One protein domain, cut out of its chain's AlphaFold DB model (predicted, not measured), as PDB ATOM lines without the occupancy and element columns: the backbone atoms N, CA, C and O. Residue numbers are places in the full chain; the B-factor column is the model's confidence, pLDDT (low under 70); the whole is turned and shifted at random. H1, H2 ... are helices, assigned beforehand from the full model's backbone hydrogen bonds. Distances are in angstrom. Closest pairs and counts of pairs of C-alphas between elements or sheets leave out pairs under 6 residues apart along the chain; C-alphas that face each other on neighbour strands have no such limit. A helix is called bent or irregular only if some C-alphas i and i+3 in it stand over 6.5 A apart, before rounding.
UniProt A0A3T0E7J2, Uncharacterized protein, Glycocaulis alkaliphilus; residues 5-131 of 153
ATOM      1  N   ASP A   5     124.230 165.355 184.953       66.38
ATOM      2  CA  ASP A   5     124.351 163.944 185.342       66.38
ATOM      3  C   ASP A   5     123.467 163.028 184.485       66.38
ATOM      4  O   ASP A   5     123.873 161.919 184.147       66.38
ATOM      5  N   ALA A   6     122.301 163.521 184.053       64.31
ATOM      6  CA  ALA A   6     121.425 162.809 183.125       64.31
ATOM      7  C   ALA A   6     121.992 162.787 181.696       64.31
ATOM      8  O   ALA A   6     121.772 161.818 180.977       64.31
ATOM      9  N   LEU A   7     122.746 163.820 181.296       67.44
ATOM     10  CA  LEU A   7     123.425 163.870 179.997       67.44
ATOM     11  C   LEU A   7     124.555 162.836 179.915       67.44
ATOM     12  O   LEU A   7     124.594 162.054 178.969       67.44
ATOM     13  N   ARG A   8     125.418 162.759 180.939       62.00
ATOM     14  CA  ARG A   8     126.503 161.759 180.982       62.00
ATOM     15  C   ARG A   8     125.984 160.326 181.040       62.00
ATOM     16  O   ARG A   8     126.543 159.463 180.379       62.00
ATOM     17  N   ALA A   9     124.918 160.075 181.803       62.03
ATOM     18  CA  ALA A   9     124.302 158.749 181.878       62.03
ATOM     19  C   ALA A   9     123.688 158.291 180.540       62.03
ATOM     20  O   ALA A   9     123.514 157.095 180.335       62.03
ATOM     21  N   ALA A  10     123.372 159.236 179.650       62.25
ATOM     22  CA  ALA A  10     122.775 159.007 178.340       62.25
ATOM     23  C   ALA A  10     123.772 159.202 177.178       62.25
ATOM     24  O   ALA A  10     123.346 159.450 176.052       62.25
ATOM     25  N   ASN A  11     125.089 159.148 177.437       73.50
ATOM     26  CA  ASN A  11     126.145 159.367 176.433       73.50
ATOM     27  C   ASN A  11     125.955 160.652 175.594       73.50
ATOM     28  O   ASN A  11     126.364 160.715 174.433       73.50
ATOM     29  N   ILE A  12     125.324 161.681 176.173       78.19
ATOM     30  CA  ILE A  12     125.078 162.967 175.520       78.19
ATOM     31  C   ILE A  12     126.247 163.894 175.818       78.19
ATOM     32  O   ILE A  12     126.589 164.138 176.981       78.19
ATOM     33  N   HIS A  13     126.823 164.470 174.769       78.06
ATOM     34  CA  HIS A  13     127.851 165.481 174.912       78.06
ATOM     35  C   HIS A  13     127.240 166.780 175.480       78.06
ATOM     36  O   HIS A  13     126.265 167.302 174.925       78.06
ATOM     37  N   PRO A  14     127.769 167.320 176.594       69.31
ATOM     38  CA  PRO A  14     127.106 168.376 177.361       69.31
ATOM     39  C   PRO A  14     126.998 169.714 176.617       69.31
ATOM     40  O   PRO A  14     126.075 170.479 176.891       69.31
ATOM     41  N   GLU A  15     127.909 169.990 175.682       71.38
ATOM     42  CA  GLU A  15     127.963 171.264 174.949       71.38
ATOM     43  C   GLU A  15     127.128 171.256 173.666       71.38
ATOM     44  O   GLU A  15     126.506 172.258 173.316       71.38
ATOM     45  N   THR A  16     127.065 170.116 172.977       77.38
ATOM     46  CA  THR A  16     126.341 169.986 171.702       77.38
ATOM     47  C   THR A  16     124.923 169.464 171.896       77.38
ATOM     48  O   THR A  16     124.060 169.715 171.057       77.38
ATOM     49  N   GLY A  17     124.660 168.749 172.997       78.38
ATOM     50  CA  GLY A  17     123.389 168.070 173.241       78.38
ATOM     51  C   GLY A  17     123.181 166.822 172.377       78.38
ATOM     52  O   GLY A  17     122.061 166.316 172.322       78.38
ATOM     53  N   LEU A  18     124.234 166.329 171.712       83.69
ATOM     54  CA  LEU A  18     124.193 165.182 170.805       83.69
ATOM     55  C   LEU A  18     124.714 163.910 171.478       83.69
ATOM     56  O   LEU A  18     125.702 163.944 172.210       83.69
ATOM     57  N   ALA A  19     124.054 162.787 171.214       85.19
ATOM     58  CA  ALA A  19     124.441 161.467 171.686       85.19
ATOM     59  C   ALA A  19     125.301 160.761 170.635       85.19
ATOM     60  O   ALA A  19     124.933 160.677 169.461       85.19
ATOM     61  N   THR A  20     126.438 160.221 171.072       79.94
ATOM     62  CA  THR A  20     127.371 159.481 170.207       79.94
ATOM     63  C   THR A  20     126.776 158.179 169.682       79.94
ATOM     64  O   THR A  20     127.112 157.766 168.574       79.94
ATOM     65  N   ASP A  21     125.846 157.587 170.439       86.19
ATOM     66  CA  ASP A  21     125.136 156.353 170.101       86.19
ATOM     67  C   ASP A  21     124.452 156.403 168.730       86.19
ATOM     68  O   ASP A  21     124.419 155.396 168.026       86.19
ATOM     69  N   TYR A  22     123.980 157.578 168.297       90.50
ATOM     70  CA  TYR A  22     123.333 157.706 166.995       90.50
ATOM     71  C   TYR A  22     124.252 157.273 165.848       90.50
ATOM     72  O   TYR A  22     123.799 156.627 164.912       90.50
ATOM     73  N   LEU A  23     125.555 157.557 165.914       92.25
ATOM     74  CA  LEU A  23     126.481 157.223 164.829       92.25
ATOM     75  C   LEU A  23     126.820 155.725 164.750       92.25
ATOM     76  O   LEU A  23     127.461 155.303 163.789       92.25
ATOM     77  N   ASN A  24     126.375 154.908 165.710       90.19
ATOM     78  CA  ASN A  24     126.684 153.478 165.733       90.19
ATOM     79  C   ASN A  24     126.140 152.737 164.509       90.19
ATOM     80  O   ASN A  24     126.881 151.970 163.905       90.19
ATOM     81  N   HIS A  25     124.916 153.035 164.065       92.12
ATOM     82  CA  HIS A  25     124.356 152.371 162.880       92.12
ATOM     83  C   HIS A  25     125.113 152.700 161.579       92.12
ATOM     84  O   HIS A  25     125.129 151.884 160.661       92.12
ATOM     85  N   PHE A  26     125.778 153.860 161.504       95.75
ATOM     86  CA  PHE A  26     126.687 154.192 160.403       95.75
ATOM     87  C   PHE A  26     128.022 153.450 160.532       95.75
ATOM     88  O   PHE A  26     128.540 152.932 159.546       95.75
ATOM     89  N   ASN A  27     128.576 153.362 161.750       93.94
ATOM     90  CA  ASN A  27     129.803 152.598 162.010       93.94
ATOM     91  C   ASN A  27     129.644 151.134 161.584       93.94
ATOM     92  O   ASN A  27     130.543 150.573 160.965       93.94
ATOM     93  N   GLU A  28     128.503 150.533 161.920       94.81
ATOM     94  CA  GLU A  28     128.196 149.137 161.617       94.81
ATOM     95  C   GLU A  28     128.158 148.886 160.107       94.81
ATOM     96  O   GLU A  28     128.870 148.007 159.627       94.81
ATOM     97  N   VAL A  29     127.411 149.685 159.336       96.88
ATOM     98  CA  VAL A  29     127.329 149.484 157.878       96.88
ATOM     99  C   VAL A  29     128.649 149.786 157.166       96.88
ATOM    100  O   VAL A  29     129.021 149.045 156.259       96.88
ATOM    101  N   VAL A  30     129.409 150.800 157.601       96.44
ATOM    102  CA  VAL A  30     130.741 151.098 157.037       96.44
ATOM    103  C   VAL A  30     131.727 149.963 157.318       96.44
ATOM    104  O   VAL A  30     132.474 149.568 156.425       96.44
ATOM    105  N   MET A  31     131.695 149.383 158.520       95.62
ATOM    106  CA  MET A  31     132.498 148.204 158.851       95.62
ATOM    107  C   MET A  31     132.117 146.999 157.979       95.62
ATOM    108  O   MET A  31     133.001 146.304 157.480       95.62
ATOM    109  N   LEU A  32     130.820 146.750 157.763       97.00
ATOM    110  CA  LEU A  32     130.371 145.665 156.886       97.00
ATOM    111  C   LEU A  32     130.845 145.880 155.443       97.00
ATOM    112  O   LEU A  32     131.392 144.954 154.849       97.00
ATOM    113  N   LEU A  33     130.706 147.102 154.915       96.88
ATOM    114  CA  LEU A  33     131.193 147.499 153.589       96.88
ATOM    115  C   LEU A  33     132.696 147.237 153.416       96.88
ATOM    116  O   LEU A  33     133.096 146.691 152.390       96.88
ATOM    117  N   ASP A  34     133.518 147.574 154.415       95.69
ATOM    118  CA  ASP A  34     134.968 147.331 154.395       95.69
ATOM    119  C   ASP A  34     135.313 145.832 154.309       95.69
ATOM    120  O   ASP A  34     136.264 145.434 153.632       95.69
ATOM    121  N   MET A  35     134.498 144.985 154.946       95.06
ATOM    122  CA  MET A  35     134.689 143.534 154.993       95.06
ATOM    123  C   MET A  35     134.162 142.789 153.757       95.06
ATOM    124  O   MET A  35     134.630 141.678 153.488       95.06
ATOM    125  N   LEU A  36     133.235 143.371 152.983       95.81
ATOM    126  CA  LEU A  36     132.564 142.700 151.856       95.81
ATOM    127  C   LEU A  36     133.497 142.006 150.845       95.81
ATOM    128  O   LEU A  36     133.159 140.898 150.424       95.81
ATOM    129  N   PRO A  37     134.668 142.556 150.453       95.88
ATOM    130  CA  PRO A  37     135.549 141.886 149.494       95.88
ATOM    131  C   PRO A  37     136.053 140.521 149.981       95.88
ATOM    132  O   PRO A  37     136.319 139.633 149.172       95.88
ATOM    133  N   GLY A  38     136.202 140.355 151.302       95.50
ATOM    134  CA  GLY A  38     136.595 139.097 151.941       95.50
ATOM    135  C   GLY A  38     135.421 138.296 152.511       95.50
ATOM    136  O   GLY A  38     135.584 137.109 152.790       95.50
ATOM    137  N   MET A  39     134.257 138.926 152.683       94.69
ATOM    138  CA  MET A  39     133.070 138.342 153.304       94.69
ATOM    139  C   MET A  39     131.788 138.786 152.571       94.69
ATOM    140  O   MET A  39     131.015 139.589 153.096       94.69
ATOM    141  N   PRO A  40     131.537 138.269 151.353       93.44
ATOM    142  CA  PRO A  40     130.379 138.660 150.547       93.44
ATOM    143  C   PRO A  40     129.034 138.239 151.162       93.44
ATOM    144  O   PRO A  40     128.010 138.819 150.820       93.44
ATOM    145  N   ASP A  41     129.030 137.278 152.092       92.94
ATOM    146  CA  ASP A  41     127.823 136.823 152.802       92.94
ATOM    147  C   ASP A  41     127.156 137.945 153.624       92.94
ATOM    148  O   ASP A  41     125.962 137.875 153.898       92.94
ATOM    149  N   CYS A  42     127.898 139.004 153.976       91.25
ATOM    150  CA  CYS A  42     127.366 140.182 154.670       91.25
ATOM    151  C   CYS A  42     126.663 141.187 153.737       91.25
ATOM    152  O   CYS A  42     126.215 142.238 154.198       91.25
ATOM    153  N   ALA A  43     126.593 140.925 152.426       96.31
ATOM    154  CA  ALA A  43     125.987 141.852 151.471       96.31
ATOM    155  C   ALA A  43     124.512 142.125 151.792       96.31
ATOM    156  O   ALA A  43     124.080 143.272 151.701       96.31
ATOM    157  N   ASP A  44     123.758 141.112 152.225       96.06
ATOM    158  CA  ASP A  44     122.346 141.274 152.585       96.06
ATOM    159  C   ASP A  44     122.159 142.234 153.774       96.06
ATOM    160  O   ASP A  44     121.233 143.043 153.761       96.06
ATOM    161  N   ASP A  45     123.069 142.217 154.753       96.19
ATOM    162  CA  ASP A  45     123.033 143.136 155.898       96.19
ATOM    163  C   ASP A  45     123.323 144.584 155.468       96.19
ATOM    164  O   ASP A  45     122.660 145.518 155.921       96.19
ATOM    165  N   VAL A  46     124.268 144.781 154.540       97.00
ATOM    166  CA  VAL A  46     124.552 146.103 153.955       97.00
ATOM    167  C   VAL A  46     123.361 146.611 153.149       97.00
ATOM    168  O   VAL A  46     123.005 147.782 153.253       97.00
ATOM    169  N   LEU A  47     122.728 145.747 152.352       97.56
ATOM    170  CA  LEU A  47     121.573 146.098 151.521       97.56
ATOM    171  C   LEU A  47     120.287 146.300 152.329       97.56
ATOM    172  O   LEU A  47     119.389 146.996 151.856       97.56
ATOM    173  N   GLY A  48     120.195 145.691 153.512       96.56
ATOM    174  CA  GLY A  48     119.099 145.865 154.461       96.56
ATOM    175  C   GLY A  48     119.243 147.093 155.362       96.56
ATOM    176  O   GLY A  48     118.311 147.415 156.099       96.56
ATOM    177  N   TRP A  49     120.389 147.781 155.324       96.81
ATOM    178  CA  TRP A  49     120.558 149.048 156.023       96.81
ATOM    179  C   TRP A  49     119.674 150.135 155.397       96.81
ATOM    180  O   TRP A  49     119.590 150.260 154.174       96.81
ATOM    181  N   GLU A  50     119.045 150.952 156.241       95.19
ATOM    182  CA  GLU A  50     118.177 152.055 155.823       95.19
ATOM    183  C   GLU A  50     118.486 153.325 156.632       95.19
ATOM    184  O   GLU A  50     118.730 153.225 157.845       95.19
ATOM    185  N   PRO A  51     118.396 154.518 156.006       93.94
ATOM    186  CA  PRO A  51     118.505 155.795 156.700       93.94
ATOM    187  C   PRO A  51     117.551 155.894 157.888       93.94
ATOM    188  O   PRO A  51     116.377 155.517 157.819       93.94
ATOM    189  N   CYS A  52     118.039 156.457 158.992       92.81
ATOM    190  CA  CYS A  52     117.255 156.610 160.207       92.81
ATOM    191  C   CYS A  52     117.443 158.006 160.795       92.81
ATOM    192  O   CYS A  52     118.555 158.416 161.126       92.81
ATOM    193  N   SER A  53     116.340 158.739 160.974       90.25
ATOM    194  CA  SER A  53     116.398 160.042 161.645       90.25
ATOM    195  C   SER A  53     116.896 159.903 163.087       90.25
ATOM    196  O   SER A  53     116.704 158.865 163.726       90.25
ATOM    197  N   TYR A  54     117.489 160.973 163.617       89.75
ATOM    198  CA  TYR A  54     118.008 161.002 164.985       89.75
ATOM    199  C   TYR A  54     116.965 160.569 166.022       89.75
ATOM    200  O   TYR A  54     117.230 159.706 166.852       89.75
ATOM    201  N   GLU A  55     115.747 161.103 165.937       89.94
ATOM    202  CA  GLU A  55     114.658 160.749 166.850       89.94
ATOM    203  C   GLU A  55     114.226 159.287 166.673       89.94
ATOM    204  O   GLU A  55     114.181 158.540 167.652       89.94
ATOM    205  N   ALA A  56     114.003 158.849 165.428       89.31
ATOM    206  CA  ALA A  56     113.581 157.480 165.128       89.31
ATOM    207  C   ALA A  56     114.600 156.430 165.602       89.31
ATOM    208  O   ALA A  56     114.209 155.349 166.049       89.31
ATOM    209  N   HIS A  57     115.899 156.747 165.550       90.19
ATOM    210  CA  HIS A  57     116.958 155.879 166.054       90.19
ATOM    211  C   HIS A  57     116.758 155.592 167.547       90.19
ATOM    212  O   HIS A  57     116.656 154.431 167.943       90.19
ATOM    213  N   PHE A  58     116.609 156.629 168.374       88.12
ATOM    214  CA  PHE A  58     116.417 156.452 169.819       88.12
ATOM    215  C   PHE A  58     115.029 155.921 170.191       88.12
ATOM    216  O   PHE A  58     114.871 155.305 171.247       88.12
ATOM    217  N   GLU A  59     114.020 156.120 169.343       86.00
ATOM    218  CA  GLU A  59     112.709 155.487 169.505       86.00
ATOM    219  C   GLU A  59     112.744 153.975 169.274       86.00
ATOM    220  O   GLU A  59     112.074 153.242 170.003       86.00
ATOM    221  N   ARG A  60     113.547 153.499 168.315       82.19
ATOM    222  CA  ARG A  60     113.664 152.072 167.978       82.19
ATOM    223  C   ARG A  60     114.595 151.289 168.902       82.19
ATOM    224  O   ARG A  60     114.321 150.121 169.158       82.19
ATOM    225  N   THR A  61     115.682 151.888 169.390       74.25
ATOM    226  CA  THR A  61     116.755 151.155 170.096       74.25
ATOM    227  C   THR A  61     116.457 150.841 171.565       74.25
ATOM    228  O   THR A  61     117.243 150.157 172.214       74.25
ATOM    229  N   GLY A  62     115.329 151.305 172.121       69.50
ATOM    230  CA  GLY A  62     114.990 151.080 173.534       69.50
ATOM    231  C   GLY A  62     115.942 151.782 174.514       69.50
ATOM    232  O   GLY A  62     116.046 151.377 175.671       69.50
ATOM    233  N   TYR A  63     116.640 152.823 174.047       74.38
ATOM    234  CA  TYR A  63     117.694 153.524 174.773       74.38
ATOM    235  C   TYR A  63     117.235 154.036 176.151       74.38
ATOM    236  O   TYR A  63     116.280 154.818 176.262       74.38
ATOM    237  N   SER A  64     117.935 153.636 177.220       68.38
ATOM    238  CA  SER A  64     117.664 154.108 178.582       68.38
ATOM    239  C   SER A  64     118.074 155.577 178.709       68.38
ATOM    240  O   SER A  64     119.246 155.891 178.877       68.38
ATOM    241  N   GLY A  65     117.104 156.485 178.593       75.12
ATOM    242  CA  GLY A  65     117.358 157.928 178.504       75.12
ATOM    243  C   GLY A  65     116.880 158.569 177.201       75.12
ATOM    244  O   GLY A  65     117.162 159.741 176.978       75.12
ATOM    245  N   ARG A  66     116.121 157.846 176.366       83.19
ATOM    246  CA  ARG A  66     115.503 158.358 175.130       83.19
ATOM    247  C   ARG A  66     114.859 159.738 175.288       83.19
ATOM    248  O   ARG A  66     115.136 160.629 174.496       83.19
ATOM    249  N   GLU A  67     114.026 159.933 176.311       83.88
ATOM    250  CA  GLU A  67     113.359 161.225 176.544       83.88
ATOM    251  C   GLU A  67     114.372 162.351 176.790       83.88
ATOM    252  O   GLU A  67     114.213 163.455 176.275       83.88
ATOM    253  N   THR A  68     115.453 162.054 177.514       83.94
ATOM    254  CA  THR A  68     116.564 162.980 177.755       83.94
ATOM    255  C   THR A  68     117.300 163.314 176.461       83.94
ATOM    256  O   THR A  68     117.589 164.486 176.222       83.94
ATOM    257  N   VAL A  69     117.573 162.316 175.615       85.50
ATOM    258  CA  VAL A  69     118.270 162.489 174.330       85.50
ATOM    259  C   VAL A  69     117.437 163.326 173.360       85.50
ATOM    260  O   VAL A  69     117.950 164.286 172.791       85.50
ATOM    261  N   ILE A  70     116.145 163.025 173.219       88.12
ATOM    262  CA  ILE A  70     115.232 163.777 172.346       88.12
ATOM    263  C   ILE A  70     115.057 165.215 172.864       88.12
ATOM    264  O   ILE A  70     115.124 166.176 172.097       88.12
ATOM    265  N   ALA A  71     114.914 165.402 174.180       87.62
ATOM    266  CA  ALA A  71     114.822 166.737 174.769       87.62
ATOM    267  C   ALA A  71     116.119 167.551 174.600       87.62
ATOM    268  O   ALA A  71     116.054 168.758 174.353       87.62
ATOM    269  N   ALA A  72     117.289 166.918 174.733       87.19
ATOM    270  CA  ALA A  72     118.583 167.553 174.487       87.19
ATOM    271  C   ALA A  72     118.737 167.942 173.012       87.19
ATOM    272  O   ALA A  72     119.093 169.085 172.731       87.19
ATOM    273  N   TRP A  73     118.361 167.049 172.093       89.25
ATOM    274  CA  TRP A  73     118.329 167.311 170.656       89.25
ATOM    275  C   TRP A  73     117.480 168.539 170.323       89.25
ATOM    276  O   TRP A  73     117.976 169.491 169.726       89.25
ATOM    277  N   HIS A  74     116.227 168.605 170.775       89.38
ATOM    278  CA  HIS A  74     115.376 169.765 170.490       89.38
ATOM    279  C   HIS A  74     115.887 171.076 171.096       89.38
ATOM    280  O   HIS A  74     115.654 172.147 170.525       89.38
ATOM    281  N   ALA A  75     116.564 170.999 172.242       88.12
ATOM    282  CA  ALA A  75     117.148 172.151 172.913       88.12
ATOM    283  C   ALA A  75     118.505 172.579 172.322       88.12
ATOM    284  O   ALA A  75     118.949 173.695 172.600       88.12
ATOM    285  N   ALA A  76     119.145 171.734 171.505       88.44
ATOM    286  CA  ALA A  76     120.426 172.029 170.886       88.44
ATOM    287  C   ALA A  76     120.329 173.230 169.921       88.44
ATOM    288  O   ALA A  76     119.298 173.418 169.244       88.44
ATOM    289  N   PRO A  77     121.401 174.043 169.812       89.12
ATOM    290  CA  PRO A  77     121.437 175.178 168.900       89.12
ATOM    291  C   PRO A  77     121.064 174.763 167.475       89.12
ATOM    292  O   PRO A  77     121.552 173.760 166.955       89.12
ATOM    293  N   ARG A  78     120.218 175.557 166.808       89.62
ATOM    294  CA  ARG A  78     119.759 175.247 165.442       89.62
ATOM    295  C   ARG A  78     120.923 175.063 164.464       89.62
ATOM    296  O   ARG A  78     120.830 174.213 163.590       89.62
ATOM    297  N   ALA A  79     121.995 175.842 164.614       88.19
ATOM    298  CA  ALA A  79     123.185 175.725 163.774       88.19
ATOM    299  C   ALA A  79     123.886 174.366 163.942       88.19
ATOM    300  O   ALA A  79     124.246 173.751 162.946       88.19
ATOM    301  N   VAL A  80     124.001 173.869 165.182       87.69
ATOM    302  CA  VAL A  80     124.578 172.547 165.486       87.69
ATOM    303  C   VAL A  80     123.727 171.443 164.865       87.69
ATOM    304  O   VAL A  80     124.256 170.583 164.168       87.69
ATOM    305  N   ARG A  81     122.400 171.507 165.045       91.31
ATOM    306  CA  ARG A  81     121.475 170.534 164.447       91.31
ATOM    307  C   ARG A  81     121.535 170.521 162.926       91.31
ATOM    308  O   ARG A  81     121.725 169.461 162.354       91.31
ATOM    309  N   ALA A  82     121.448 171.686 162.287       91.19
ATOM    310  CA  ALA A  82     121.478 171.790 160.828       91.19
ATOM    311  C   ALA A  82     122.810 171.303 160.240       91.19
ATOM    312  O   ALA A  82     122.828 170.651 159.197       91.19
ATOM    313  N   HIS A  83     123.927 171.601 160.910       90.81
ATOM    314  CA  HIS A  83     125.233 171.085 160.511       90.81
ATOM    315  C   HIS A  83     125.278 169.555 160.610       90.81
ATOM    316  O   HIS A  83     125.687 168.892 159.661       90.81
ATOM    317  N   PHE A  84     124.790 168.999 161.720       91.69
ATOM    318  CA  PHE A  84     124.734 167.557 161.925       91.69
ATOM    319  C   PHE A  84     123.813 166.855 160.915       91.69
ATOM    320  O   PHE A  84     124.233 165.904 160.271       91.69
ATOM    321  N   GLU A  85     122.598 167.368 160.701       93.38
ATOM    322  CA  GLU A  85     121.641 166.869 159.699       93.38
ATOM    323  C   GLU A  85     122.229 166.884 158.281       93.38
ATOM    324  O   GLU A  85     121.983 165.966 157.506       93.38
ATOM    325  N   THR A  86     123.050 167.887 157.950       95.19
ATOM    326  CA  THR A  86     123.743 167.952 156.652       95.19
ATOM    327  C   THR A  86     124.755 166.815 156.497       95.19
ATOM    328  O   THR A  86     124.828 166.201 155.436       95.19
ATOM    329  N   LEU A  87     125.529 166.519 157.546       94.81
ATOM    330  CA  LEU A  87     126.494 165.413 157.539       94.81
ATOM    331  C   LEU A  87     125.790 164.054 157.465       94.81
ATOM    332  O   LEU A  87     126.235 163.179 156.730       94.81
ATOM    333  N   VAL A  88     124.683 163.897 158.192       94.94
ATOM    334  CA  VAL A  88     123.846 162.691 158.162       94.94
ATOM    335  C   VAL A  88     123.265 162.463 156.772       94.94
ATOM    336  O   VAL A  88     123.446 161.386 156.224       94.94
ATOM    337  N   SER A  89     122.663 163.486 156.159       96.31
ATOM    338  CA  SER A  89     122.117 163.369 154.802       96.31
ATOM    339  C   SER A  89     123.190 162.979 153.784       96.31
ATOM    340  O   SER A  89     122.929 162.166 152.908       96.31
ATOM    341  N   ALA A  90     124.407 163.521 153.909       96.69
ATOM    342  CA  ALA A  90     125.513 163.147 153.031       96.69
ATOM    343  C   ALA A  90     125.967 161.689 153.241       96.69
ATOM    344  O   ALA A  90     126.320 161.015 152.277       96.69
ATOM    345  N   LEU A  91     125.962 161.198 154.486       97.12
ATOM    346  CA  LEU A  91     126.240 159.791 154.790       97.12
ATOM    347  C   LEU A  91     125.157 158.866 154.226       97.12
ATOM    348  O   LEU A  91     125.498 157.837 153.649       97.12
ATOM    349  N   ASP A  92     123.884 159.241 154.365       97.62
ATOM    350  CA  ASP A  92     122.746 158.492 153.822       97.62
ATOM    351  C   ASP A  92     122.869 158.335 152.297       97.62
ATOM    352  O   ASP A  92     122.761 157.220 151.782       97.62
ATOM    353  N   ASP A  93     123.162 159.432 151.590       97.62
ATOM    354  CA  ASP A  93     123.334 159.440 150.132       97.62
ATOM    355  C   ASP A  93     124.513 158.555 149.698       97.62
ATOM    356  O   ASP A  93     124.379 157.731 148.791       97.62
ATOM    357  N   ILE A  94     125.659 158.658 150.382       97.62
ATOM    358  CA  ILE A  94     126.826 157.826 150.070       97.62
ATOM    359  C   ILE A  94     126.524 156.356 150.310       97.62
ATOM    360  O   ILE A  94     126.855 155.528 149.469       97.62
ATOM    361  N   ILE A  95     125.887 155.992 151.423       97.94
ATOM    362  CA  ILE A  95     125.575 154.583 151.682       97.94
ATOM    363  C   ILE A  95     124.604 154.042 150.632       97.94
ATOM    364  O   ILE A  95     124.785 152.909 150.188       97.94
ATOM    365  N   ALA A  96     123.637 154.837 150.170       98.19
ATOM    366  CA  ALA A  96     122.765 154.446 149.066       98.19
ATOM    367  C   ALA A  96     123.560 154.176 147.772       98.19
ATOM    368  O   ALA A  96     123.366 153.135 147.138       98.19
ATOM    369  N   ASP A  97     124.514 155.043 147.424       98.00
ATOM    370  CA  ASP A  97     125.403 154.842 146.270       98.00
ATOM    371  C   ASP A  97     126.285 153.592 146.427       98.00
ATOM    372  O   ASP A  97     126.503 152.835 145.474       98.00
ATOM    373  N   LEU A  98     126.781 153.329 147.638       98.12
ATOM    374  CA  LEU A  98     127.551 152.125 147.946       98.12
ATOM    375  C   LEU A  98     126.686 150.865 147.834       98.12
ATOM    376  O   LEU A  98     127.141 149.869 147.274       98.12
ATOM    377  N   GLN A  99     125.432 150.903 148.290       98.44
ATOM    378  CA  GLN A  99     124.491 149.799 148.115       98.44
ATOM    379  C   GLN A  99     124.244 149.492 146.633       98.44
ATOM    380  O   GLN A  99     124.170 148.320 146.274       98.44
ATOM    381  N   GLU A 100     124.173 150.494 145.751       98.31
ATOM    382  CA  GLU A 100     124.067 150.255 144.303       98.31
ATOM    383  C   GLU A 100     125.293 149.520 143.744       98.31
ATOM    384  O   GLU A 100     125.153 148.589 142.945       98.31
ATOM    385  N   ARG A 101     126.500 149.851 144.215       97.94
ATOM    386  CA  ARG A 101     127.721 149.105 143.852       97.94
ATOM    387  C   ARG A 101     127.671 147.662 144.349       97.94
ATOM    388  O   ARG A 101     127.994 146.745 143.596       97.94
ATOM    389  N   VAL A 102     127.204 147.448 145.579       98.06
ATOM    390  CA  VAL A 102     127.003 146.106 146.149       98.06
ATOM    391  C   VAL A 102     125.978 145.314 145.329       98.06
ATOM    392  O   VAL A 102     126.249 144.167 144.980       98.06
ATOM    393  N   ARG A 103     124.849 145.921 144.926       97.75
ATOM    394  CA  ARG A 103     123.844 145.298 144.036       97.75
ATOM    395  C   ARG A 103     124.432 144.927 142.672       97.75
ATOM    396  O   ARG A 103     124.056 143.904 142.103       97.75
ATOM    397  N   ALA A 104     125.369 145.725 142.163       97.31
ATOM    398  CA  ALA A 104     126.103 145.441 140.933       97.31
ATOM    399  C   ALA A 104     127.211 144.375 141.096       97.31
ATOM    400  O   ALA A 104     127.819 143.974 140.102       97.31
ATOM    401  N   GLY A 105     127.472 143.904 142.322       96.69
ATOM    402  CA  GLY A 105     128.526 142.939 142.644       96.69
ATOM    403  C   GLY A 105     129.927 143.547 142.765       96.69
ATOM    404  O   GLY A 105     130.907 142.807 142.850       96.69
ATOM    405  N   ASP A 106     130.048 144.876 142.779       97.81
ATOM    406  CA  ASP A 106     131.321 145.585 142.939       97.81
ATOM    407  C   ASP A 106     131.666 145.791 144.423       97.81
ATOM    408  O   ASP A 106     131.645 146.901 144.958       97.81
ATOM    409  N   PHE A 107     131.974 144.694 145.117       97.62
ATOM    410  CA  PHE A 107     132.288 144.727 146.550       97.62
ATOM    411  C   PHE A 107     133.600 145.457 146.852       97.62
ATOM    412  O   PHE A 107     133.683 146.199 147.826       97.62
ATOM    413  N   SER A 108     134.619 145.285 146.006       97.62
ATOM    414  CA  SER A 108     135.905 145.975 146.166       97.62
ATOM    415  C   SER A 108     135.764 147.483 145.981       97.62
ATOM    416  O   SER A 108     136.298 148.237 146.794       97.62
ATOM    417  N   GLY A 109     135.023 147.924 144.960       97.50
ATOM    418  CA  GLY A 109     134.760 149.341 144.731       97.50
ATOM    419  C   GLY A 109     133.858 149.954 145.800       97.50
ATOM    420  O   GLY A 109     134.072 151.106 146.171       97.50
ATOM    421  N   ALA A 110     132.896 149.199 146.342       97.75
ATOM    422  CA  ALA A 110     132.104 149.631 147.493       97.75
ATOM    423  C   ALA A 110     132.973 149.811 148.754       97.75
ATOM    424  O   ALA A 110     132.882 150.841 149.416       97.75
ATOM    425  N   ALA A 111     133.864 148.861 149.054       97.62
ATOM    426  CA  ALA A 111     134.768 148.949 150.202       97.62
ATOM    427  C   ALA A 111     135.774 150.106 150.075       97.62
ATOM    428  O   ALA A 111     136.057 150.808 151.044       97.62
ATOM    429  N   GLU A 112     136.324 150.330 148.878       97.62
ATOM    430  CA  GLU A 112     137.220 151.460 148.622       97.62
ATOM    431  C   GLU A 112     136.510 152.802 148.814       97.62
ATOM    432  O   GLU A 112     137.013 153.649 149.552       97.62
ATOM    433  N   ALA A 113     135.320 152.956 148.228       96.38
ATOM    434  CA  ALA A 113     134.525 154.171 148.358       96.38
ATOM    435  C   ALA A 113     134.035 154.398 149.802       96.38
ATOM    436  O   ALA A 113     134.036 155.533 150.273       96.38
ATOM    437  N   ALA A 114     133.725 153.343 150.564       96.88
ATOM    438  CA  ALA A 114     133.426 153.462 151.991       96.88
ATOM    439  C   ALA A 114     134.589 154.113 152.766       96.88
ATOM    440  O   ALA A 114     134.374 155.066 153.518       96.88
ATOM    441  N   ARG A 115     135.832 153.672 152.529       96.31
ATOM    442  CA  ARG A 115     137.028 154.246 153.174       96.31
ATOM    443  C   ARG A 115     137.344 155.664 152.705       96.31
ATOM    444  O   ARG A 115     137.761 156.500 153.500       96.31
ATOM    445  N   SER A 116     137.180 155.960 151.416       96.38
ATOM    446  CA  SER A 116     137.543 157.277 150.877       96.38
ATOM    447  C   SER A 116     136.457 158.343 151.031       96.38
ATOM    448  O   SER A 116     136.789 159.526 151.036       96.38
ATOM    449  N   GLU A 117     135.184 157.955 151.132       95.94
ATOM    450  CA  GLU A 117     134.035 158.874 151.093       95.94
ATOM    451  C   GLU A 117     133.221 158.834 152.394       95.94
ATOM    452  O   GLU A 117     133.001 159.879 153.013       95.94
ATOM    453  N   ALA A 118     132.833 157.643 152.869       95.62
ATOM    454  CA  ALA A 118     131.996 157.513 154.066       95.62
ATOM    455  C   ALA A 118     132.783 157.744 155.370       95.62
ATOM    456  O   ALA A 118     132.323 158.481 156.243       95.62
ATOM    457  N   GLU A 119     133.984 157.170 155.517       95.06
ATOM    458  CA  GLU A 119     134.797 157.327 156.735       95.06
ATOM    459  C   GLU A 119     135.141 158.792 157.074       95.06
ATOM    460  O   GLU A 119     134.983 159.167 158.244       95.06
ATOM    461  N   PRO A 120     135.552 159.657 156.120       95.31
ATOM    462  CA  PRO A 120     135.809 161.069 156.404       95.31
ATOM    463  C   PRO A 120     134.567 161.830 156.875       95.31
ATOM    464  O   PRO A 120     134.652 162.635 157.805       95.31
ATOM    465  N   LEU A 121     133.402 161.567 156.277       94.25
ATOM    466  CA  LEU A 121     132.147 162.195 156.695       94.25
ATOM    467  C   LEU A 121     131.692 161.693 158.059       94.25
ATOM    468  O   LEU A 121     131.239 162.480 158.887       94.25
ATOM    469  N   LEU A 122     131.891 160.409 158.337       94.06
ATOM    470  CA  LEU A 122     131.597 159.830 159.636       94.06
ATOM    471  C   LEU A 122     132.536 160.385 160.716       94.06
ATOM    472  O   LEU A 122     132.102 160.666 161.832       94.06
ATOM    473  N   ALA A 123     133.810 160.624 160.393       92.62
ATOM    474  CA  ALA A 123     134.736 161.340 161.267       92.62
ATOM    475  C   ALA A 123     134.289 162.792 161.517       92.62
ATOM    476  O   ALA A 123     134.297 163.235 162.668       92.62
ATOM    477  N   ALA A 124     133.825 163.506 160.486       91.31
ATOM    478  CA  ALA A 124     133.260 164.848 160.634       91.31
ATOM    479  C   ALA A 124     131.984 164.852 161.496       91.31
ATOM    480  O   ALA A 124     131.828 165.714 162.358       91.31
ATOM    481  N   ALA A 125     131.103 163.859 161.341       91.50
ATOM    482  CA  ALA A 125     129.906 163.712 162.165       91.50
ATOM    483  C   ALA A 125     130.259 163.455 163.639       91.50
ATOM    484  O   ALA A 125     129.673 164.070 164.530       91.50
ATOM    485  N   ARG A 126     131.266 162.612 163.917       90.00
ATOM    486  CA  ARG A 126     131.779 162.396 165.283       90.00
ATOM    487  C   ARG A 126     132.333 163.691 165.880       90.00
ATOM    488  O   ARG A 126     132.003 164.016 167.020       90.00
ATOM    489  N   ALA A 127     133.113 164.442 165.103       88.44
ATOM    490  CA  ALA A 127     133.645 165.742 165.503       88.44
ATOM    491  C   ALA A 127     132.515 166.736 165.838       88.44
ATOM    492  O   ALA A 127     132.537 167.346 166.907       88.44
ATOM    493  N   ALA A 128     131.472 166.802 165.004       87.19
ATOM    494  CA  ALA A 128     130.290 167.627 165.249       87.19
ATOM    495  C   ALA A 128     129.543 167.228 166.536       87.19
ATOM    496  O   ALA A 128     129.099 168.102 167.279       87.19
ATOM    497  N   VAL A 129     129.453 165.929 166.853       85.75
ATOM    498  CA  VAL A 129     128.890 165.449 168.133       85.75
ATOM    499  C   VAL A 129     129.730 165.910 169.327       85.75
ATOM    500  O   VAL A 129     129.165 166.255 170.361       85.75
ATOM    501  N   HIS A 130     131.056 165.967 169.187       82.31
ATOM    502  CA  HIS A 130     131.991 166.314 170.267       82.31
ATOM    503  C   HIS A 130     132.257 167.824 170.401       82.31
ATOM    504  O   HIS A 130     133.086 168.226 171.204       82.31
ATOM    505  N   GLY A 131     131.561 168.675 169.639       69.50
ATOM    506  CA  GLY A 131     131.706 170.135 169.727       69.50
ATOM    507  C   GLY A 131     132.766 170.728 168.803       69.50
ATOM    508  O   GLY A 131     132.904 171.944 168.733       69.50
TER     509      GLY A 131
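AT A GLANCE: This is residues 5 to 131 of the 153 residues of an uncharacterized protein of Glycocaulis alkaliphilus (UniProt A0A3T0E7J2). Three long helices, H2, H6 and H7, lie side by side as a bundle, their centres making a triangle; H6 and H7 form a long helical hairpin, and H2 packs along H7. At one end of the bundle sits the small helical hairpin of H4 and H5, with the short H1 at its H5 side, and at the other end H3 packs on residues 29 to 33 of H2 and residues 99 to 103 of H6. The 127 printed residues include seven named helices, H1 to H7 in chain order, and no named strand: the class is all helix. The whole is compact, with a radius of gyration of the C-alphas of 15.4 A, yet elongated, spanning 46 by 27 by 18 A.

IN THESE COORDINATES: H1, residues 5 to 9, begins at C-alpha 5 (124.351, 163.944, 185.342). H2, residues 20 to 35, is 23.2 A long, has a kink of 29 degrees near residue 27 and is only just irregular, with C-alphas 22 and 25 6.8 A apart. H3, residues 40 to 47, is irregular, with C-alphas 41 and 44 7.1 A apart. H4 holds residues 54 to 60 and H5 residues 66 to 75. H6, residues 78 to 103, is the longest at 37.0 A and begins at C-alpha 78 (119.759, 175.247, 165.442). H7, residues 107 to 129, is 30.1 A long, has a kink of 34 degrees near residue 119 and ends at C-alpha 129 (128.890, 165.449, 168.133); it is neither bent nor irregular, but only just: C-alphas 116 and 119 are 6.5 A apart.

HOW THE PARTS SIT: H6 and H7, a hairpin, touch at a shallow tilt of 10 degrees, opposite ways; their closest C-alphas, of Leu 98 and Ala 110, are 5.2 A apart. H2 touches H7, opposite ways at 16 degrees, a shallow tilt, closest at the C-alphas of Asp 34 and Ala 111, 4.5 A. H2 and H6 are close but not clearly touching, at 7.9 A between the C-alphas of Phe 26 and Leu 91. Residues 29 to 33 of H2 touch H3, its hairpin partner, with C-alphas 29 and 46 5.9 A apart. Residues 99 to 103 of H6 touch H3 too, with C-alphas 99 and 47 5.8 A apart. H4 and H5, a hairpin, touch at 5.7 A between the C-alphas of Phe 58 and Arg 66. Residue 22 of H2 only just touches H4, with 3 pairs of C-alphas within 8 A, the closest those of Tyr 22 and Tyr 54, 6.6 A. H1 only just touches H5, also with 3 pairs, the closest the C-alphas of Ala 6 and Thr 68, 7.2 A. H4 and H7 are apart. Every O i to N i+4 pair is within hydrogen-bond range in H1, H4, H5 and H6, against 9 of 12 in H2, 2 of 4 in H3 and 16 of 19 in H7.

THE WHOLE: The two C-alphas farthest apart, of Asp 5 and Ala 104, are 48.1 A from each other. The printed part has no cut and no long link. Confidence is under 70 at residues 5 to 10, 14, 62, 64 and 131.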